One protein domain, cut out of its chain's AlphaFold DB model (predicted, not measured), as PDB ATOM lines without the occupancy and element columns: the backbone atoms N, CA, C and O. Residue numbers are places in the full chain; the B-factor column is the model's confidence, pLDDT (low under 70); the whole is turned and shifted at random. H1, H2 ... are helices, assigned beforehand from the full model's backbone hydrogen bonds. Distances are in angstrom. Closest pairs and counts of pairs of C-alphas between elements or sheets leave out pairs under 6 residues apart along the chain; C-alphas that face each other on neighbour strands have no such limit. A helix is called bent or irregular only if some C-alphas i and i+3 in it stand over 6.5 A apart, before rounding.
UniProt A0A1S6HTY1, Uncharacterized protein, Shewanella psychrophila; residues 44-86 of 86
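AT A GLANCE: This is residues 44 to 86 of the 86 residues of an uncharacterized protein of Shewanella psychrophila (UniProt A0A1S6HTY1). Two helices, the longer H1 and then H2, meet at their ends and make an open L, with a tight link at the corner. Before H1, a short tail from residue 44 folds back toward the inside of the L. The printed part has 43 residues, all helix in class, with no named strand. It is only just loose, close to extended, with a radius of gyration of the C-alphas of 13.8 A, and flat, spanning 41 by 23 by 11 A.

HOW THE PARTS SIT: Start with H1, residues 49 to 68, which has a kink of 41 degrees near residue 56. It is irregular: C-alphas 50 and 53 are 8.3 A apart. Past Gly 69 comes H2, residues 70 to 84. The two only just touch, and only at the corner, with 3 pairs of C-alphas within 8 A, through residues 62 to 66 of H1 and 71 to 72 of H2 alone. Their closest C-alphas, of Met 65 and Met 71, are 4.9 A apart. Their lines are about perpendicular, at 90 degrees. In H2 every O i to N i+4 pair is within hydrogen-bond range; in H1, 11 of 16 are.

IN THESE COORDINATES: Find C-alpha 49 at (146.674, 134.482, 166.096); H1 runs 28.8 A to C-alpha 68. H2 runs 20.7 A from C-alpha 70 to C-alpha 84 at (138.895, 150.839, 133.316).

THE WHOLE: The C-alphas farthest apart, of His 53 and Lys 86, are 41.0 A apart. The printed part has no cut, and residues 85 to 86 have pLDDT under 70.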
ATOM      1  N   TYR A  44     136.916 143.389 157.374       94.31
ATOM      2  CA  TYR A  44     138.013 143.311 158.337       94.31
ATOM      3  C   TYR A  44     139.254 142.659 157.741       94.31
ATOM      4  O   TYR A  44     139.176 141.672 157.005       94.31
ATOM      5  N   HIS A  45     140.421 143.169 158.135       95.38
ATOM      6  CA  HIS A  45     141.692 142.514 157.864       95.38
ATOM      7  C   HIS A  45     141.992 141.478 158.953       95.38
ATOM      8  O   HIS A  45     142.215 141.817 160.115       95.38
ATOM      9  N   TYR A  46     142.001 140.201 158.578       96.56
ATOM     10  CA  TYR A  46     142.281 139.113 159.509       96.56
ATOM     11  C   TYR A  46     143.785 138.892 159.661       96.56
ATOM     12  O   TYR A  46     144.501 138.702 158.682       96.56
ATOM     13  N   ILE A  47     144.251 138.839 160.909       97.56
ATOM     14  CA  ILE A  47     145.638 138.508 161.249       97.56
ATOM     15  C   ILE A  47     145.658 137.180 162.001       97.56
ATOM     16  O   ILE A  47     144.883 136.959 162.934       97.56
ATOM     17  N   HIS A  48     146.560 136.280 161.600       98.44
ATOM     18  CA  HIS A  48     146.731 134.994 162.270       98.44
ATOM     19  C   HIS A  48     147.104 135.181 163.750       98.44
ATOM     20  O   HIS A  48     147.923 136.034 164.094       98.44
ATOM     21  N   LYS A  49     146.557 134.334 164.633       97.69
ATOM     22  CA  LYS A  49     146.674 134.482 166.096       97.69
ATOM     23  C   LYS A  49     148.120 134.512 166.609       97.69
ATOM     24  O   LYS A  49     148.398 135.203 167.582       97.69
ATOM     25  N   SER A  50     149.050 133.823 165.941       98.50
ATOM     26  CA  SER A  50     150.485 133.860 166.290       98.50
ATOM     27  C   SER A  50     151.116 135.252 166.147       98.50
ATOM     28  O   SER A  50     152.156 135.519 166.740       98.50
ATOM     29  N   HIS A  51     150.490 136.151 165.386       98.25
ATOM     30  CA  HIS A  51     150.964 137.507 165.118       98.25
ATOM     31  C   HIS A  51     150.047 138.567 165.737       98.25
ATOM     32  O   HIS A  51     149.933 139.673 165.215       98.25
ATOM     33  N   ILE A  52     149.404 138.260 166.869       97.94
ATOM     34  CA  ILE A  52     148.461 139.173 167.541       97.94
ATOM     35  C   ILE A  52     149.058 140.559 167.841       97.94
ATOM     36  O   ILE A  52     148.354 141.562 167.806       97.94
ATOM     37  N   HIS A  53     150.372 140.641 168.050       97.94
ATOM     38  CA  HIS A  53     151.090 141.899 168.264       97.94
ATOM     39  C   HIS A  53     151.045 142.858 167.053       97.94
ATOM     40  O   HIS A  53     151.347 144.041 167.207       97.94
ATOM     41  N   LEU A  54     150.684 142.374 165.857       98.56
ATOM     42  CA  LEU A  54     150.484 143.201 164.662       98.56
ATOM     43  C   LEU A  54     149.100 143.850 164.613       98.56
ATOM     44  O   LEU A  54     148.968 144.892 163.980       98.56
ATOM     45  N   VAL A  55     148.099 143.290 165.301       98.25
ATOM     46  CA  VAL A  55     146.726 143.824 165.325       98.25
ATOM     47  C   VAL A  55     146.693 145.316 165.668       98.25
ATOM     48  O   VAL A  55     146.192 146.074 164.840       98.25
ATOM     49  N   PRO A  56     147.275 145.792 166.790       98.25
ATOM     50  CA  PRO A  56     147.234 147.220 167.105       98.25
ATOM     51  C   PRO A  56     148.001 148.089 166.097       98.25
ATOM     52  O   PRO A  56     147.652 149.248 165.908       98.25
ATOM     53  N   LYS A  57     149.035 147.551 165.433       98.31
ATOM     54  CA  LYS A  57     149.822 148.303 164.441       98.31
ATOM     55  C   LYS A  57     149.039 148.507 163.148       98.31
ATOM     56  O   LYS A  57     148.995 149.617 162.632       98.31
ATOM     57  N   VAL A  58     148.424 147.440 162.641       98.06
ATOM     58  CA  VAL A  58     147.614 147.486 161.418       98.06
ATOM     59  C   VAL A  58     146.354 148.321 161.646       98.06
ATOM     60  O   VAL A  58     146.044 149.177 160.825       98.06
ATOM     61  N   ASP A  59     145.683 148.149 162.789       97.88
ATOM     62  CA  ASP A  59     144.511 148.948 163.173       97.88
ATOM     63  C   ASP A  59     144.825 150.451 163.225       97.88
ATOM     64  O   ASP A  59     144.071 151.258 162.682       97.88
ATOM     65  N   ALA A  60     145.967 150.837 163.807       98.38
ATOM     66  CA  ALA A  60     146.383 152.236 163.865       98.38
ATOM     67  C   ALA A  60     146.572 152.850 162.468       98.38
ATOM     68  O   ALA A  60     146.101 153.960 162.221       98.38
ATOM     69  N   VAL A  61     147.215 152.120 161.549       97.81
ATOM     70  CA  VAL A  61     147.425 152.584 160.170       97.81
ATOM     71  C   VAL A  61     146.098 152.696 159.423       97.81
ATOM     72  O   VAL A  61     145.834 153.736 158.826       97.81
ATOM     73  N   ILE A  62     145.229 151.682 159.506       97.12
ATOM     74  CA  ILE A  62     143.906 151.721 158.863       97.12
ATOM     75  C   ILE A  62     143.112 152.929 159.369       97.12
ATOM     76  O   ILE A  62     142.625 153.716 158.561       97.12
ATOM     77  N   LYS A  63     143.056 153.147 160.688       97.44
ATOM     78  CA  LYS A  63     142.375 154.311 161.277       97.44
ATOM     79  C   LYS A  63     142.958 155.633 160.791       97.44
ATOM     80  O   LYS A  63     142.197 156.539 160.464       97.44
ATOM     81  N   GLN A  64     144.282 155.754 160.717       98.50
ATOM     82  CA  GLN A  64     144.938 156.958 160.208       98.50
ATOM     83  C   GLN A  64     144.582 157.226 158.736       98.50
ATOM     84  O   GLN A  64     144.273 158.362 158.374       98.50
ATOM     85  N   MET A  65     144.585 156.192 157.893       98.06
ATOM     86  CA  MET A  65     144.226 156.309 156.476       98.06
ATOM     87  C   MET A  65     142.744 156.648 156.284       98.06
ATOM     88  O   MET A  65     142.398 157.436 155.408       98.06
ATOM     89  N   THR A  66     141.857 156.092 157.113       96.19
ATOM     90  CA  THR A  66     140.430 156.437 157.097       96.19
ATOM     91  C   THR A  66     140.211 157.886 157.529       96.19
ATOM     92  O   THR A  66     139.504 158.620 156.846       96.19
ATOM     93  N   LEU A  67     140.848 158.326 158.621       98.06
ATOM     94  CA  LEU A  67     140.711 159.695 159.134       98.06
ATOM     95  C   LEU A  67     141.255 160.753 158.169       98.06
ATOM     96  O   LEU A  67     140.707 161.849 158.092       98.06
ATOM     97  N   SER A  68     142.332 160.440 157.449       98.19
ATOM     98  CA  SER A  68     142.937 161.353 156.471       98.19
ATOM     99  C   SER A  68     142.229 161.363 155.112       98.19
ATOM    100  O   SER A  68     142.524 162.229 154.293       98.19
ATOM    101  N   GLY A  69     141.323 160.415 154.851       97.88
ATOM    102  CA  GLY A  69     140.700 160.215 153.539       97.88
ATOM    103  C   GLY A  69     141.579 159.463 152.531       97.88
ATOM    104  O   GLY A  69     141.107 159.119 151.449       97.88
ATOM    105  N   GLU A  70     142.825 159.135 152.881       98.06
ATOM    106  CA  GLU A  70     143.736 158.351 152.035       98.06
ATOM    107  C   GLU A  70     143.131 156.995 151.650       98.06
ATOM    108  O   GLU A  70     143.220 156.582 150.494       98.06
ATOM    109  N   MET A  71     142.464 156.325 152.598       96.31
ATOM    110  CA  MET A  71     141.810 155.038 152.347       96.31
ATOM    111  C   MET A  71     140.752 155.149 151.242       96.31
ATOM    112  O   MET A  71     140.716 154.317 150.340       96.31
ATOM    113  N   GLN A  72     139.925 156.195 151.284       95.56
ATOM    114  CA  GLN A  72     138.878 156.418 150.287       95.56
ATOM    115  C   GLN A  72     139.487 156.637 148.897       95.56
ATOM    116  O   GLN A  72     139.081 155.998 147.930       95.56
ATOM    117  N   HIS A  73     140.528 157.469 148.803       97.00
ATOM    118  CA  HIS A  73     141.235 157.694 147.542       97.00
ATOM    119  C   HIS A  73     141.873 156.421 146.979       97.00
ATOM    120  O   HIS A  73     141.872 156.218 145.761       97.00
ATOM    121  N   LEU A  74     142.420 155.562 147.843       95.19
ATOM    122  CA  LEU A  74     143.024 154.300 147.432       95.19
ATOM    123  C   LEU A  74     141.977 153.323 146.882       95.19
ATOM    124  O   LEU A  74     142.229 152.690 145.856       95.19
ATOM    125  N   ILE A  75     140.813 153.234 147.533       92.50
ATOM    126  CA  ILE A  75     139.684 152.407 147.088       92.50
ATOM    127  C   ILE A  75     139.210 152.876 145.712       92.50
ATOM    128  O   ILE A  75     139.264 152.104 144.761       92.50
ATOM    129  N   GLU A  76     138.873 154.159 145.567       92.44
ATOM    130  CA  GLU A  76     138.379 154.716 144.302       92.44
ATOM    131  C   GLU A  76     139.379 154.543 143.154       92.44
ATOM    132  O   GLU A  76     139.004 154.267 142.013       92.44
ATOM    133  N   LYS A  77     140.675 154.723 143.438       94.19
ATOM    134  CA  LYS A  77     141.732 154.501 142.451       94.19
ATOM    135  C   LYS A  77     141.790 153.034 142.031       94.19
ATOM    136  O   LYS A  77     141.851 152.763 140.837       94.19
ATOM    137  N   SER A  78     141.755 152.115 142.991       90.38
ATOM    138  CA  SER A  78     141.833 150.674 142.724       90.38
ATOM    139  C   SER A  78     140.606 150.177 141.955       90.38
ATOM    140  O   SER A  78     140.738 149.389 141.024       90.38
ATOM    141  N   GLU A  79     139.414 150.669 142.297       88.06
ATOM    142  CA  GLU A  79     138.169 150.359 141.586       88.06
ATOM    143  C   GLU A  79     138.225 150.827 140.132       88.06
ATOM    144  O   GLU A  79     137.950 150.037 139.230       88.06
ATOM    145  N   ARG A  80     138.663 152.071 139.885       87.06
ATOM    146  CA  ARG A  80     138.893 152.556 138.517       87.06
ATOM    147  C   ARG A  80     139.907 151.698 137.780       87.06
ATOM    148  O   ARG A  80     139.650 151.325 136.648       87.06
ATOM    149  N   GLU A  81     141.025 151.331 138.399       86.75
ATOM    150  CA  GLU A  81     142.022 150.482 137.740       86.75
ATOM    151  C   GLU A  81     141.429 149.130 137.316       86.75
ATOM    152  O   GLU A  81     141.649 148.705 136.185       86.75
ATOM    153  N   VAL A  82     140.627 148.484 138.164       78.81
ATOM    154  CA  VAL A  82     139.995 147.195 137.839       78.81
ATOM    155  C   VAL A  82     138.899 147.334 136.775       78.81
ATOM    156  O   VAL A  82     138.749 146.448 135.932       78.81
ATOM    157  N   ILE A  83     138.131 148.425 136.798       76.19
ATOM    158  CA  ILE A  83     137.002 148.646 135.883       76.19
ATOM    159  C   ILE A  83     137.466 149.193 134.522       76.19
ATOM    160  O   ILE A  83     136.931 148.792 133.488       76.19
ATOM    161  N   GLU A  84     138.455 150.091 134.503       70.56
ATOM    162  CA  GLU A  84     138.895 150.839 133.316       70.56
ATOM    163  C   GLU A  84     140.014 150.154 132.521       70.56
ATOM    164  O   GLU A  84     140.162 150.460 131.336       70.56
ATOM    165  N   HIS A  85     140.792 149.232 133.112       57.56
ATOM    166  CA  HIS A  85     141.793 148.472 132.352       57.56
ATOM    167  C   HIS A  85     141.104 147.474 131.405       57.56
ATOM    168  O   HIS A  85     140.832 146.322 131.749       57.56
ATOM    169  N   LYS A  86     140.822 147.977 130.199       50.47
ATOM    170  CA  LYS A  86     140.494 147.244 128.973       50.47
ATOM    171  C   LYS A  86     141.753 146.752 128.270       50.47
ATOM    172  O   LYS A  86     142.721 147.539 128.183       50.47
TER     173      LYS A  86